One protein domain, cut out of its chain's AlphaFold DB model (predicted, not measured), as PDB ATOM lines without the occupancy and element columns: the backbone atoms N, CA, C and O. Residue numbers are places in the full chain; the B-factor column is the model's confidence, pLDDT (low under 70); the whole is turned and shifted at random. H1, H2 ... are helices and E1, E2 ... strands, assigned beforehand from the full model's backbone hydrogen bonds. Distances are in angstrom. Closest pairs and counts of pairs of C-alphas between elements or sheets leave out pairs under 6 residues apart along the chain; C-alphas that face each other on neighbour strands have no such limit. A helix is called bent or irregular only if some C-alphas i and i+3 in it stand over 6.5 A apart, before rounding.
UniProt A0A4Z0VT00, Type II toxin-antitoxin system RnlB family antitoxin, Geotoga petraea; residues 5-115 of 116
ATOM      1  N   LEU A   5     163.419 213.532 236.019       97.31
ATOM      2  CA  LEU A   5     164.120 213.508 237.300       97.31
ATOM      3  C   LEU A   5     163.131 213.742 238.442       97.31
ATOM      4  O   LEU A   5     162.414 214.742 238.455       97.31
ATOM      5  N   ILE A   6     163.131 212.837 239.423       97.31
ATOM      6  CA  ILE A   6     162.308 212.942 240.633       97.31
ATOM      7  C   ILE A   6     163.108 213.647 241.728       97.31
ATOM      8  O   ILE A   6     164.167 213.174 242.150       97.31
ATOM      9  N   LYS A   7     162.576 214.753 242.243       96.19
ATOM     10  CA  LYS A   7     163.177 215.524 243.331       96.19
ATOM     11  C   LYS A   7     162.209 215.623 244.502       96.19
ATOM     12  O   LYS A   7     161.111 216.151 244.357       96.19
ATOM     13  N   LYS A   8     162.647 215.168 245.679       95.44
ATOM     14  CA  LYS A   8     161.910 215.412 246.923       95.44
ATOM     15  C   LYS A   8     161.897 216.909 247.220       95.44
ATOM     16  O   LYS A   8     162.936 217.569 247.139       95.44
ATOM     17  N   ASN A   9     160.733 217.424 247.571       92.06
ATOM     18  CA  ASN A   9     160.519 218.803 247.938       92.06
ATOM     19  C   ASN A   9     160.069 218.876 249.398       92.06
ATOM     20  O   ASN A   9     159.050 218.322 249.780       92.06
ATOM     21  N   ASN A  10     160.851 219.578 250.213       87.19
ATOM     22  CA  ASN A  10     160.542 219.784 251.629       87.19
ATOM     23  C   ASN A  10     159.914 221.172 251.870       87.19
ATOM     24  O   ASN A  10     159.871 221.640 253.005       87.19
ATOM     25  N   GLN A  11     159.528 221.880 250.802       76.62
ATOM     26  CA  GLN A  11     159.078 223.268 250.850       76.62
ATOM     27  C   GLN A  11     157.846 223.482 249.965       76.62
ATOM     28  O   GLN A  11     157.954 223.576 248.747       76.62
ATOM     29  N   GLY A  12     156.674 223.636 250.577       77.00
ATOM     30  CA  GLY A  12     155.432 223.962 249.869       77.00
ATOM     31  C   GLY A  12     154.430 222.811 249.841       77.00
ATOM     32  O   GLY A  12     154.489 221.916 250.675       77.00
ATOM     33  N   PHE A  13     153.485 222.880 248.902       87.94
ATOM     34  CA  PHE A  13     152.310 221.999 248.838       87.94
ATOM     35  C   PHE A  13     152.541 220.640 248.162       87.94
ATOM     36  O   PHE A  13     151.667 219.779 248.246       87.94
ATOM     37  N   TYR A  14     153.667 220.464 247.467       95.31
ATOM     38  CA  TYR A  14     154.003 219.241 246.733       95.31
ATOM     39  C   TYR A  14     155.201 218.570 247.385       95.31
ATOM     40  O   TYR A  14     156.237 219.214 247.545       95.31
ATOM     41  N   ASP A  15     155.093 217.287 247.705       94.62
ATOM     42  CA  ASP A  15     156.168 216.522 248.345       94.62
ATOM     43  C   ASP A  15     157.242 216.085 247.345       94.62
ATOM     44  O   ASP A  15     158.413 215.908 247.691       94.62
ATOM     45  N   TYR A  16     156.851 215.931 246.079       97.69
ATOM     46  CA  TYR A  16     157.745 215.593 244.981       97.69
ATOM     47  C   TYR A  16     157.501 216.480 243.765       97.69
ATOM     48  O   TYR A  16     156.366 216.780 243.393       97.69
ATOM     49  N   LEU A  17     158.609 216.865 243.134       97.81
ATOM     50  CA  LEU A  17     158.648 217.517 241.834       97.81
ATOM     51  C   LEU A  17     159.245 216.548 240.813       97.81
ATOM     52  O   LEU A  17     160.292 215.946 241.071       97.81
ATOM     53  N   ILE A  18     158.600 216.423 239.660       98.25
ATOM     54  CA  ILE A  18     159.054 215.608 238.535       98.25
ATOM     55  C   ILE A  18     159.395 216.553 237.393       98.25
ATOM     56  O   ILE A  18     158.513 217.160 236.796       98.25
ATOM     57  N   PHE A  19     160.681 216.684 237.094       97.94
ATOM     58  CA  PHE A  19     161.161 217.557 236.027       97.94
ATOM     59  C   PHE A  19     161.304 216.776 234.732       97.94
ATOM     60  O   PHE A  19     161.981 215.747 234.732       97.94
ATOM     61  N   ALA A  20     160.741 217.284 233.637       97.44
ATOM     62  CA  ALA A  20     161.083 216.818 232.298       97.44
ATOM     63  C   ALA A  20     162.575 217.078 232.014       97.44
ATOM     64  O   ALA A  20     163.111 218.131 232.376       97.44
ATOM     65  N   THR A  21     163.254 216.127 231.373       95.75
ATOM     66  CA  THR A  21     164.688 216.227 231.042       95.75
ATOM     67  C   THR A  21     164.991 216.157 229.551       95.75
ATOM     68  O   THR A  21     166.143 216.329 229.158       95.75
ATOM     69  N   ASN A  22     163.980 215.946 228.713       94.25
ATOM     70  CA  ASN A  22     164.067 216.089 227.264       94.25
ATOM     71  C   ASN A  22     162.683 216.455 226.689       94.25
ATOM     72  O   ASN A  22     161.731 216.688 227.437       94.25
ATOM     73  N   PHE A  23     162.593 216.535 225.362       93.38
ATOM     74  CA  PHE A  23     161.379 216.897 224.635       93.38
ATOM     75  C   PHE A  23     160.225 215.889 224.800       93.38
ATOM     76  O   PHE A  23     159.077 216.233 224.533       93.38
ATOM     77  N   GLU A  24     160.491 214.657 225.241       95.06
ATOM     78  CA  GLU A  24     159.449 213.670 225.521       95.06
ATOM     79  C   GLU A  24     158.866 213.910 226.913       95.06
ATOM     80  O   GLU A  24     159.586 213.947 227.912       95.06
ATOM     81  N   SER A  25     157.541 214.016 227.006       94.50
ATOM     82  CA  SER A  25     156.890 214.277 228.288       94.50
ATOM     83  C   SER A  25     157.104 213.126 229.287       94.50
ATOM     84  O   SER A  25     156.852 211.968 228.938       94.50
ATOM     85  N   PRO A  26     157.457 213.415 230.557       96.06
ATOM     86  CA  PRO A  26     157.545 212.418 231.625       96.06
ATOM     87  C   PRO A  26     156.208 211.713 231.906       96.06
ATOM     88  O   PRO A  26     156.193 210.643 232.512       96.06
ATOM     89  N   LEU A  27     155.086 212.264 231.430       95.44
ATOM     90  CA  LEU A  27     153.773 211.615 231.488       95.44
ATOM     91  C   LEU A  27     153.697 210.335 230.636       95.44
ATOM     92  O   LEU A  27     152.854 209.482 230.885       95.44
ATOM     93  N   ASN A  28     154.612 210.141 229.681       94.50
ATOM     94  CA  ASN A  28     154.731 208.876 228.949       94.50
ATOM     95  C   ASN A  28     155.390 207.765 229.793       94.50
ATOM     96  O   ASN A  28     155.399 206.602 229.393       94.50
ATOM     97  N   ASN A  29     155.932 208.105 230.968       95.62
ATOM     98  CA  ASN A  29     156.695 207.211 231.837       95.62
ATOM     99  C   ASN A  29     156.051 207.039 233.225       95.62
ATOM    100  O   ASN A  29     156.744 206.650 234.170       95.62
ATOM    101  N   LEU A  30     154.736 207.281 233.360       96.88
ATOM    102  CA  LEU A  30     154.013 207.195 234.641       96.88
ATOM    103  C   LEU A  30     154.255 205.871 235.370       96.88
ATOM    104  O   LEU A  30     154.680 205.902 236.517       96.88
ATOM    105  N   LEU A  31     154.143 204.728 234.684       96.69
ATOM    106  CA  LEU A  31     154.373 203.405 235.288       96.69
ATOM    107  C   LEU A  31     155.762 203.246 235.927       96.69
ATOM    108  O   LEU A  31     155.953 202.451 236.847       96.69
ATOM    109  N   GLU A  32     156.775 203.935 235.402       97.56
ATOM    110  CA  GLU A  32     158.126 203.885 235.957       97.56
ATOM    111  C   GLU A  32     158.275 204.837 237.146       97.56
ATOM    112  O   GLU A  32     158.863 204.467 238.163       97.56
ATOM    113  N   ILE A  33     157.693 206.030 237.032       97.88
ATOM    114  CA  ILE A  33     157.643 207.035 238.095       97.88
ATOM    115  C   ILE A  33     156.905 206.476 239.316       97.88
ATOM    116  O   ILE A  33     157.416 206.573 240.429       97.88
ATOM    117  N   GLU A  34     155.753 205.839 239.115       98.12
ATOM    118  CA  GLU A  34     154.960 205.178 240.156       98.12
ATOM    119  C   GLU A  34     155.803 204.148 240.909       98.12
ATOM    120  O   GLU A  34     155.947 204.231 242.126       98.12
ATOM    121  N   LYS A  35     156.495 203.256 240.187       98.06
ATOM    122  CA  LYS A  35     157.415 202.278 240.793       98.06
ATOM    123  C   LYS A  35     158.520 202.938 241.616       98.06
ATOM    124  O   LYS A  35     158.932 202.387 242.637       98.06
ATOM    125  N   GLU A  36     159.060 204.070 241.171       98.06
ATOM    126  CA  GLU A  36     160.079 204.800 241.927       98.06
ATOM    127  C   GLU A  36     159.522 205.490 243.172       98.06
ATOM    128  O   GLU A  36     160.217 205.529 244.192       98.06
ATOM    129  N   LEU A  37     158.299 206.018 243.111       98.19
ATOM    130  CA  LEU A  37     157.624 206.654 244.241       98.19
ATOM    131  C   LEU A  37     157.146 205.623 245.273       98.19
ATOM    132  O   LEU A  37     157.407 205.809 246.462       98.19
ATOM    133  N   SER A  38     156.580 204.488 244.848       97.94
ATOM    134  CA  SER A  38     156.215 203.379 245.745       97.94
ATOM    135  C   SER A  38     157.419 202.859 246.524       97.94
ATOM    136  O   SER A  38     157.343 202.660 247.730       97.94
ATOM    137  N   LYS A  39     158.585 202.715 245.873       97.81
ATOM    138  CA  LYS A  39     159.837 202.315 246.551       97.81
ATOM    139  C   LYS A  39     160.290 203.302 247.631       97.81
ATOM    140  O   LYS A  39     161.125 202.953 248.460       97.81
ATOM    141  N   LYS A  40     159.786 204.537 247.602       96.62
ATOM    142  CA  LYS A  40     160.042 205.567 248.615       96.62
ATOM    143  C   LYS A  40     158.971 205.580 249.713       96.62
ATOM    144  O   LYS A  40     159.074 206.427 250.595       96.62
ATOM    145  N   ASN A  41     157.992 204.664 249.678       96.25
ATOM    146  CA  ASN A  41     156.823 204.620 250.565       96.25
ATOM    147  C   ASN A  41     156.128 205.987 250.657       96.25
ATOM    148  O   ASN A  41     155.837 206.482 251.745       96.25
ATOM    149  N   PHE A  42     155.974 206.640 249.507       97.06
ATOM    150  CA  PHE A  42     155.414 207.978 249.409       97.06
ATOM    151  C   PHE A  42     153.941 207.916 249.002       97.06
ATOM    152  O   PHE A  42     153.604 207.186 248.084       97.06
ATOM    153  N   GLU A  43     153.106 208.740 249.627       97.06
ATOM    154  CA  GLU A  43     151.724 209.029 249.241       97.06
ATOM    155  C   GLU A  43     151.535 210.544 249.381       97.06
ATOM    156  O   GLU A  43     151.981 211.127 250.374       97.06
ATOM    157  N   GLY A  44     150.927 211.205 248.396       96.81
ATOM    158  CA  GLY A  44     150.766 212.656 248.449       96.81
ATOM    159  C   GLY A  44     150.692 213.353 247.098       96.81
ATOM    160  O   GLY A  44     150.514 212.741 246.042       96.81
ATOM    161  N   LYS A  45     150.829 214.682 247.133       97.06
ATOM    162  CA  LYS A  45     150.741 215.520 245.933       97.06
ATOM    163  C   LYS A  45     152.076 215.595 245.211       97.06
ATOM    164  O   LYS A  45     153.121 215.861 245.809       97.06
ATOM    165  N   VAL A  46     152.006 215.456 243.895       98.12
ATOM    166  CA  VAL A  46     153.156 215.524 242.997       98.12
ATOM    167  C   VAL A  46     152.908 216.593 241.949       98.12
ATOM    168  O   VAL A  46     151.802 216.707 241.421       98.12
ATOM    169  N   LEU A  47     153.949 217.358 241.637       98.25
ATOM    170  CA  LEU A  47     153.928 218.326 240.550       98.25
ATOM    171  C   LEU A  47     154.909 217.906 239.458       98.25
ATOM    172  O   LEU A  47     156.093 217.699 239.714       98.25
ATOM    173  N   PHE A  48     154.418 217.843 238.233       98.50
ATOM    174  CA  PHE A  48     155.207 217.722 237.023       98.50
ATOM    175  C   PHE A  48     155.545 219.120 236.507       98.50
ATOM    176  O   PHE A  48     154.660 219.962 236.345       98.50
ATOM    177  N   ASP A  49     156.825 219.357 236.239       97.81
ATOM    178  CA  ASP A  49     157.312 220.546 235.552       97.81
ATOM    179  C   ASP A  49     157.791 220.165 234.156       97.81
ATOM    180  O   ASP A  49     158.827 219.513 233.970       97.81
ATOM    181  N   LEU A  50     156.994 220.575 233.180       97.69
ATOM    182  CA  LEU A  50     157.111 220.201 231.783       97.69
ATOM    183  C   LEU A  50     157.830 221.261 230.953       97.69
ATOM    184  O   LEU A  50     157.710 221.239 229.734       97.69
ATOM    185  N   LEU A  51     158.596 222.171 231.568       96.56
ATOM    186  CA  LEU A  51     159.279 223.252 230.844       96.56
ATOM    187  C   LEU A  51     160.051 222.756 229.611       96.56
ATOM    188  O   LEU A  51     159.983 223.360 228.546       96.56
ATOM    189  N   ILE A  52     160.782 221.648 229.753       96.19
ATOM    190  CA  ILE A  52     161.638 221.109 228.687       96.19
ATOM    191  C   ILE A  52     160.823 220.491 227.542       96.19
ATOM    192  O   ILE A  52     161.262 220.570 226.395       96.19
ATOM    193  N   SER A  53     159.656 219.904 227.828       96.19
ATOM    194  CA  SER A  53     158.823 219.214 226.832       96.19
ATOM    195  C   SER A  53     157.709 220.083 226.247       96.19
ATOM    196  O   SER A  53     157.289 219.848 225.121       96.19
ATOM    197  N   ASN A  54     157.230 221.081 226.994       96.06
ATOM    198  CA  ASN A  54     156.062 221.893 226.638       96.06
ATOM    199  C   ASN A  54     156.389 223.384 226.463       96.06
ATOM    200  O   ASN A  54     155.566 224.117 225.925       96.06
ATOM    201  N   GLY A  55     157.560 223.843 226.908       94.56
ATOM    202  CA  GLY A  55     157.888 225.264 226.954       94.56
ATOM    203  C   GLY A  55     157.329 225.977 228.188       94.56
ATOM    204  O   GLY A  55     156.758 225.357 229.090       94.56
ATOM    205  N   ASP A  56     157.527 227.295 228.246       93.00
ATOM    206  CA  ASP A  56     156.974 228.150 229.308       93.00
ATOM    207  C   ASP A  56     155.525 228.548 228.997       93.00
ATOM    208  O   ASP A  56     155.182 229.717 228.845       93.00
ATOM    209  N   GLU A  57     154.689 227.526 228.838       93.25
ATOM    210  CA  GLU A  57     153.307 227.638 228.387       93.25
ATOM    211  C   GLU A  57     152.314 227.309 229.506       93.25
ATOM    212  O   GLU A  57     152.661 226.759 230.556       93.25
ATOM    213  N   HIS A  58     151.035 227.615 229.276       93.12
ATOM    214  CA  HIS A  58     149.963 227.405 230.258       93.12
ATOM    215  C   HIS A  58     149.886 225.963 230.794       93.12
ATOM    216  O   HIS A  58     149.471 225.761 231.929       93.12
ATOM    217  N   ASN A  59     150.303 224.968 230.006       94.94
ATOM    218  CA  ASN A  59     150.314 223.546 230.351       94.94
ATOM    219  C   ASN A  59     151.689 223.043 230.843       94.94
ATOM    220  O   ASN A  59     151.954 221.839 230.793       94.94
ATOM    221  N   ARG A  60     152.569 223.943 231.300       96.69
ATOM    222  CA  ARG A  60     153.881 223.606 231.874       96.69
ATOM    223  C   ARG A  60     153.765 222.825 233.177       96.69
ATOM    224  O   ARG A  60     154.511 221.876 233.396       96.69
ATOM    225  N   TYR A  61     152.877 223.249 234.065       98.12
ATOM    226  CA  TYR A  61     152.741 222.663 235.392       98.12
ATOM    227  C   TYR A  61     151.496 221.798 235.455       98.12
ATOM    228  O   TYR A  61     150.383 222.273 235.218       98.12
ATOM    229  N   ILE A  62     151.687 220.529 235.802       98.31
ATOM    230  CA  ILE A  62     150.596 219.572 235.967       98.31
ATOM    231  C   ILE A  62     150.722 218.940 237.342       98.31
ATOM    232  O   ILE A  62     151.789 218.445 237.690       98.31
ATOM    233  N   GLU A  63     149.655 218.947 238.133       97.81
ATOM    234  CA  GLU A  63     149.623 218.212 239.399       97.81
ATOM    235  C   GLU A  63     148.816 216.926 239.279       97.81
ATOM    236  O   GLU A  63     147.899 216.838 238.466       97.81
ATOM    237  N   SER A  64     149.145 215.957 240.129       97.88
ATOM    238  CA  SER A  64     148.299 214.807 240.430       97.88
ATOM    239  C   SER A  64     148.556 214.329 241.866       97.88
ATOM    240  O   SER A  64     149.449 214.826 242.563       97.88
ATOM    241  N   TYR A  65     147.747 213.381 242.327       98.00
ATOM    242  CA  TYR A  65     147.908 212.715 243.611       98.00
ATOM    243  C   TYR A  65     148.383 211.282 243.393       98.00
ATOM    244  O   TYR A  65     147.835 210.568 242.554       98.00
ATOM    245  N   PHE A  66     149.396 210.878 244.150       98.38
ATOM    246  CA  PHE A  66     149.928 209.524 244.157       98.38
ATOM    247  C   PHE A  66     149.455 208.806 245.423       98.38
ATOM    248  O   PHE A  66     149.715 209.295 246.523       98.38
ATOM    249  N   ASP A  67     148.775 207.669 245.272       97.31
ATOM    250  CA  ASP A  67     148.101 206.944 246.365       97.31
ATOM    251  C   ASP A  67     148.996 205.927 247.104       97.31
ATOM    252  O   ASP A  67     148.513 205.094 247.867       97.31
ATOM    253  N   GLY A  68     150.305 205.957 246.839       97.69
ATOM    254  CA  GLY A  68     151.262 204.952 247.308       97.69
ATOM    255  C   GLY A  68     151.623 203.906 246.255       97.69
ATOM    256  O   GLY A  68     152.727 203.354 246.298       97.69
ATOM    257  N   ASN A  69     150.751 203.676 245.272       97.44
ATOM    258  CA  ASN A  69     150.949 202.688 244.212       97.44
ATOM    259  C   ASN A  69     150.824 203.286 242.811       97.44
ATOM    260  O   ASN A  69     151.686 203.024 241.978       97.44
ATOM    261  N   ASN A  70     149.784 204.082 242.557       98.12
ATOM    262  CA  ASN A  70     149.485 204.652 241.249       98.12
ATOM    263  C   ASN A  70     149.129 206.138 241.364       98.12
ATOM    264  O   ASN A  70     148.773 206.650 242.431       98.12
ATOM    265  N   PHE A  71     149.211 206.847 240.244       98.12
ATOM    266  CA  PHE A  71     148.601 208.162 240.137       98.12
ATOM    267  C   PHE A  71     147.096 208.049 239.926       98.12
ATOM    268  O   PHE A  71     146.607 207.251 239.130       98.12
ATOM    269  N   ASP A  72     146.357 208.936 240.582       95.75
ATOM    270  CA  ASP A  72     144.946 209.132 240.293       95.75
ATOM    271  C   ASP A  72     144.801 209.885 238.957       95.75
ATOM    272  O   ASP A  72     145.064 211.090 238.860       95.75
ATOM    273  N   HIS A  73     144.414 209.156 237.908       92.69
ATOM    274  CA  HIS A  73     144.282 209.696 236.554       92.69
ATOM    275  C   HIS A  73     143.254 210.833 236.453       92.69
ATOM    276  O   HIS A  73     143.440 211.743 235.645       92.69
ATOM    277  N   GLU A  74     142.215 210.831 237.290       95.69
ATOM    278  CA  GLU A  74     141.189 211.880 237.298       95.69
ATOM    279  C   GLU A  74     141.678 213.165 237.979       95.69
ATOM    280  O   GLU A  74     141.115 214.242 237.775       95.69
ATOM    281  N   LYS A  75     142.754 213.079 238.769       95.50
ATOM    282  CA  LYS A  75     143.348 214.223 239.470       95.50
ATOM    283  C   LYS A  75     144.443 214.936 238.687       95.50
ATOM    284  O   LYS A  75     144.950 215.944 239.185       95.50
ATOM    285  N   PHE A  76     144.782 214.476 237.481       97.88
ATOM    286  CA  PHE A  76     145.677 215.227 236.605       97.88
ATOM    287  C   PHE A  76     145.023 216.529 236.170       97.88
ATOM    288  O   PHE A  76     143.981 216.542 235.520       97.88
ATOM    289  N   LYS A  77     145.668 217.643 236.500       97.69
ATOM    290  CA  LYS A  77     145.200 218.960 236.072       97.69
ATOM    291  C   LYS A  77     146.353 219.922 235.877       97.69
ATOM    292  O   LYS A  77     147.346 219.894 236.604       97.69
ATOM    293  N   ILE A  78     146.175 220.801 234.902       98.19
ATOM    294  CA  ILE A  78     147.042 221.953 234.694       98.19
ATOM    295  C   ILE A  78     146.825 222.926 235.856       98.19
ATOM    296  O   ILE A  78     145.684 223.212 236.224       98.19
ATOM    297  N   VAL A  79     147.912 223.425 236.441       97.44
ATOM    298  CA  VAL A  79     147.864 224.341 237.586       97.44
ATOM    299  C   VAL A  79     148.784 225.532 237.392       97.44
ATOM    300  O   VAL A  79     149.812 225.450 236.730       97.44
ATOM    301  N   SER A  80     148.441 226.649 238.024       95.44
ATOM    302  CA  SER A  80     149.405 227.719 238.284       95.44
ATOM    303  C   SER A  80     150.086 227.467 239.624       95.44
ATOM    304  O   SER A  80     149.458 226.981 240.564       95.44
ATOM    305  N   VAL A  81     151.366 227.816 239.722       94.38
ATOM    306  CA  VAL A  81     152.172 227.580 240.925       94.38
ATOM    307  C   VAL A  81     152.707 228.889 241.486       94.38
ATOM    308  O   VAL A  81     152.924 229.855 240.750       94.38
ATOM    309  N   ASP A  82     152.911 228.924 242.802       93.19
ATOM    310  CA  ASP A  82     153.413 230.110 243.492       93.19
ATOM    311  C   ASP A  82     154.891 230.403 243.173       93.19
ATOM    312  O   ASP A  82     155.632 229.574 242.631       93.19
ATOM    313  N   ASN A  83     155.356 231.592 243.569       91.88
ATOM    314  CA  ASN A  83     156.737 232.019 243.334       91.88
ATOM    315  C   ASN A  83     157.777 231.089 243.984       91.88
ATOM    316  O   ASN A  83     158.917 231.034 243.528       91.88
ATOM    317  N   LYS A  84     157.427 230.352 245.049       92.50
ATOM    318  CA  LYS A  84     158.371 229.434 245.703       92.50
ATOM    319  C   LYS A  84     158.645 228.237 244.801       92.50
ATOM    320  O   LYS A  84     159.811 227.913 244.572       92.50
ATOM    321  N   ILE A  85     157.599 227.628 244.245       94.56
ATOM    322  CA  ILE A  85     157.731 226.523 243.289       94.56
ATOM    323  C   ILE A  85     158.422 226.991 242.005       94.56
ATOM    324  O   ILE A  85     159.350 226.320 241.547       94.56
ATOM    325  N   GLN A  86     158.057 228.165 241.477       92.81
ATOM    326  CA  GLN A  86     158.736 228.743 240.309       92.81
ATOM    327  C   GLN A  86     160.241 228.904 240.564       92.81
ATOM    328  O   GLN A  86     161.057 228.498 239.740       92.81
ATOM    329  N   ASN A  87     160.636 229.406 241.738       92.19
ATOM    330  CA  ASN A  87     162.046 229.554 242.097       92.19
ATOM    331  C   ASN A  87     162.771 228.207 242.220       92.19
ATOM    332  O   ASN A  87     163.909 228.078 241.766       92.19
ATOM    333  N   ILE A  88     162.138 227.191 242.818       93.69
ATOM    334  CA  ILE A  88     162.717 225.840 242.917       93.69
ATOM    335  C   ILE A  88     162.970 225.262 241.522       93.69
ATOM    336  O   ILE A  88     164.039 224.693 241.279       93.69
ATOM    337  N   SER A  89     162.003 225.432 240.625       94.12
ATOM    338  CA  SER A  89     162.075 224.996 239.236       94.12
ATOM    339  C   SER A  89     163.166 225.720 238.447       94.12
ATOM    340  O   SER A  89     164.080 225.089 237.916       94.12
ATOM    341  N   THR A  90     163.148 227.052 238.444       92.38
ATOM    342  CA  THR A  90     164.146 227.869 237.746       92.38
ATOM    343  C   THR A  90     165.559 227.539 238.225       92.38
ATOM    344  O   THR A  90     166.472 227.349 237.422       92.38
ATOM    345  N   ASN A  91     165.747 227.372 239.537       92.62
ATOM    346  CA  ASN A  91     167.035 226.969 240.102       92.62
ATOM    347  C   ASN A  91     167.455 225.551 239.698       92.62
ATOM    348  O   ASN A  91     168.653 225.279 239.604       92.62
ATOM    349  N   PHE A  92     166.505 224.640 239.487       94.50
ATOM    350  CA  PHE A  92     166.804 223.319 238.949       94.50
ATOM    351  C   PHE A  92     167.342 223.438 237.519       94.50
ATOM    352  O   PHE A  92     168.454 222.977 237.266       94.50
ATOM    353  N   PHE A  93     166.635 224.119 236.617       93.75
ATOM    354  CA  PHE A  93     167.044 224.208 235.211       93.75
ATOM    355  C   PHE A  93     168.331 225.011 234.998       93.75
ATOM    356  O   PHE A  93     169.188 224.593 234.223       93.75
ATOM    357  N   LYS A  94     168.558 226.085 235.765       91.12
ATOM    358  CA  LYS A  94     169.838 226.822 235.755       91.12
ATOM    359  C   LYS A  94     171.045 225.955 236.119       91.12
ATOM    360  O   LYS A  94     172.145 226.205 235.643       91.12
ATOM    361  N   LYS A  95     170.860 224.936 236.965       92.50
ATOM    362  CA  LYS A  95     171.924 223.980 237.325       92.50
ATOM    363  C   LYS A  95     172.096 222.860 236.295       92.50
ATOM    364  O   LYS A  95     173.098 222.155 236.342       92.50
ATOM    365  N   HIS A  96     171.146 222.706 235.376       92.62
ATOM    366  CA  HIS A  96     171.103 221.633 234.385       92.62
ATOM    367  C   HIS A  96     170.904 222.200 232.972       92.62
ATOM    368  O   HIS A  96     170.093 221.697 232.202       92.62
ATOM    369  N   THR A  97     171.659 223.241 232.609       90.81
ATOM    370  CA  THR A  97     171.510 223.941 231.318       90.81
ATOM    371  C   THR A  97     171.671 223.033 230.098       90.81
ATOM    372  O   THR A  97     171.063 223.292 229.066       90.81
ATOM    373  N   LYS A  98     172.418 221.928 230.222       91.62
ATOM    374  CA  LYS A  98     172.547 220.904 229.170       91.62
ATOM    375  C   LYS A  98     171.209 220.282 228.753       91.62
ATOM    376  O   LYS A  98     171.086 219.812 227.632       91.62
ATOM    377  N   LEU A  99     170.196 220.282 229.627       92.81
ATOM    378  CA  LEU A  99     168.867 219.760 229.288       92.81
ATOM    379  C   LEU A  99     168.181 220.587 228.189       92.81
ATOM    380  O   LEU A  99     167.333 220.060 227.475       92.81
ATOM    381  N   PHE A 100     168.568 221.855 228.017       92.62
ATOM    382  CA  PHE A 100     168.006 222.721 226.980       92.62
ATOM    383  C   PHE A 100     168.367 222.268 225.559       92.62
ATOM    384  O   PHE A 100     167.597 222.527 224.638       92.62
ATOM    385  N   GLU A 101     169.479 221.548 225.380       91.31
ATOM    386  CA  GLU A 101     169.921 221.038 224.072       91.31
ATOM    387  C   GLU A 101     168.920 220.049 223.455       91.31
ATOM    388  O   GLU A 101     168.824 219.952 222.238       91.31
ATOM    389  N   ASN A 102     168.148 219.346 224.291       90.75
ATOM    390  CA  ASN A 102     167.139 218.370 223.869       90.75
ATOM    391  C   ASN A 102     165.722 218.815 224.253       90.75
ATOM    392  O   ASN A 102     164.880 217.974 224.573       90.75
ATOM    393  N   SER A 103     165.478 220.123 224.293       94.19
ATOM    394  CA  SER A 103     164.197 220.713 224.695       94.19
ATOM    395  C   SER A 103     163.404 221.246 223.503       94.19
ATOM    396  O   SER A 103     163.954 221.443 222.421       94.19
ATOM    397  N   VAL A 104     162.120 221.537 223.719       95.38
ATOM    398  CA  VAL A 104     161.296 222.287 222.752       95.38
ATOM    399  C   VAL A 104     161.536 223.803 222.809       95.38
ATOM    400  O   VAL A 104     160.940 224.549 222.036       95.38
ATOM    401  N   LEU A 105     162.377 224.272 223.739       94.44
ATOM    402  CA  LEU A 105     162.596 225.692 223.995       94.44
ATOM    403  C   LEU A 105     163.359 226.341 222.844       94.44
ATOM    404  O   LEU A 105     164.393 225.848 222.388       94.44
ATOM    405  N   SER A 106     162.893 227.513 222.431       92.19
ATOM    406  CA  SER A 106     163.625 228.334 221.477       92.19
ATOM    407  C   SER A 106     164.817 229.032 222.145       92.19
ATOM    408  O   SER A 106     164.890 229.181 223.370       92.19
ATOM    409  N   SER A 107     165.744 229.559 221.341       89.94
ATOM    410  CA  SER A 107     166.866 230.349 221.866       89.94
ATOM    411  C   SER A 107     166.404 231.572 222.671       89.94
ATOM    412  O   SER A 107     167.095 231.967 223.611       89.94
ATOM    413  N   ILE A 108     165.239 232.156 222.344       88.94
ATOM    414  CA  ILE A 108     164.689 233.290 223.099       88.94
ATOM    415  C   ILE A 108     164.162 232.849 224.471       88.94
ATOM    416  O   ILE A 108     164.345 233.573 225.450       88.94
ATOM    417  N   ASP A 109     163.584 231.651 224.580       89.81
ATOM    418  CA  ASP A 109     163.101 231.109 225.855       89.81
ATOM    419  C   ASP A 109     164.273 230.791 226.781       89.81
ATOM    420  O   ASP A 109     164.308 231.232 227.931       89.81
ATOM    421  N   ILE A 110     165.296 230.116 226.246       89.62
ATOM    422  CA  ILE A 110     166.534 229.801 226.972       89.62
ATOM    423  C   ILE A 110     167.199 231.088 227.478       89.62
ATOM    424  O   ILE A 110     167.642 231.167 228.629       89.62
ATOM    425  N   PHE A 111     167.243 232.129 226.643       87.38
ATOM    426  CA  PHE A 111     167.794 233.425 227.023       87.38
ATOM    427  C   PHE A 111     167.025 234.088 228.177       87.38
ATOM    428  O   PHE A 111     167.646 234.657 229.073       87.38
ATOM    429  N   LYS A 112     165.688 233.994 228.197       85.12
ATOM    430  CA  LYS A 112     164.871 234.518 229.304       85.12
ATOM    431  C   LYS A 112     165.142 233.752 230.598       85.12
ATOM    432  O   LYS A 112     165.454 234.368 231.611       85.12
ATOM    433  N   ILE A 113     165.091 232.420 230.552       81.81
ATOM    434  CA  ILE A 113     165.249 231.540 231.726       81.81
ATOM    435  C   ILE A 113     166.637 231.687 232.368       81.81
ATOM    436  O   ILE A 113     166.774 231.632 233.591       81.81
ATOM    437  N   SER A 114     167.674 231.892 231.553       76.31
ATOM    438  CA  SER A 114     169.059 232.019 232.025       76.31
ATOM    439  C   SER A 114     169.398 233.372 232.669       76.31
ATOM    440  O   SER A 114     170.463 233.478 233.278       76.31
ATOM    441  N   ARG A 115     168.526 234.388 232.563       71.31
ATOM    442  CA  ARG A 115     168.760 235.754 233.075       71.31
ATOM    443  C   ARG A 115     167.962 236.157 234.318       71.31
ATOM    444  O   ARG A 115     168.319 237.162 234.934       71.31
TER     445      ARG A 115
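What this domain is: This is residues 5 to 115 of the 116 residues of the protein "Type II toxin-antitoxin system RnlB family antitoxin" of Geotoga petraea (UniProt A0A4Z0VT00). What would one see first? A four-stranded sheet, only just strongly twisted, makes the middle, with H1 over one face and H3 over the other. Past one end of its strands lie the short H2 and then H4 and H5, which add to the length of the domain. What is it built of? The printed part has 111 residues, with five named helices and four named strands in the order E1 E2 H1 E3 H2 E4 H3 H4 H5; the sheet, in the order E1 E2 E3 E4, is mixed, and so is the class, helices and strands. How large is it? It is compact, with a radius of gyration of the C-alphas of 13.6 A, and its spans of 39 by 26 by 23 A are only just elongated.

How they stand to each other: How do the strands pair? E1, residues 5 to 8, and E2, residues 16 to 20, are an antiparallel hairpin, with N 7 and O 17 2.8 A apart. E2 and E3, residues 44 to 49, are parallel at 23 degrees, with N 18 and O 47 2.8 A apart. E3 and E4, residues 61 to 66, are antiparallel at 153 degrees, with N 48 and O 62 2.8 A apart. Which helices are on the sheet's faces? H1, residues 26 to 38, is on one face at a height of 8.3 A, closest to E2 at the C-alphas of Ala 20 and Pro 26, 5.7 A; E2, H1 and E3 form a strand-helix-strand unit, parallel neighbours with a helix between, whose crossover is right-handed. H3, residues 83 to 95, lies over E2 and E3 on the opposite face at a height of 10.5 A, with three layers in all: helix, sheet, helix. What of the other helices? H2, residues 51 to 54, only grazes the sheet and only just touches H4, residues 97 to 102, with 3 pairs of C-alphas within 8 A, the closest being Ile 52 and Phe 100 at 6.8 A. H5, residues 107 to 113, is close to but not clearly touching H3, the closest C-alphas being Thr 90 and Ile 113 at 7.1 A. How do the helix backbones run? Every O i to N i+4 pair is within hydrogen-bond range in H3 and H5, against 6 of 9 in H1 and 0 of 2 in H4, which has 3 of 3 O i to N i+3 pairs; H2 is too short for an O i to N i+4 pair.

Where its parts are: Where do the elements begin and end? E1 begins at C-alpha 5 (164.120, 213.508, 237.300), and H5 ends at C-alpha 113 (165.249, 231.540, 231.726). Which are longest? From first to last C-alpha H3 measures 18.2 A, H1 16.8 A, E3 16.5 A and E4 16.0 A; H1 is irregular, with C-alphas 28 and 31 8.4 A apart.

The domain as a whole: How far does it reach? The two C-alphas farthest apart, those of Asn 41 and Ile 108, are 40.5 A apart. Is anything missing or long? The printed part has no cut; the link from E4 to H3, residues 67 to 82, is long, and its residues 77 to 78 pair antiparallel with residues 62 to 63 of E4. Where is confidence low? No printed residue is under 70, and the mean pLDDT of the printed part is 94.2.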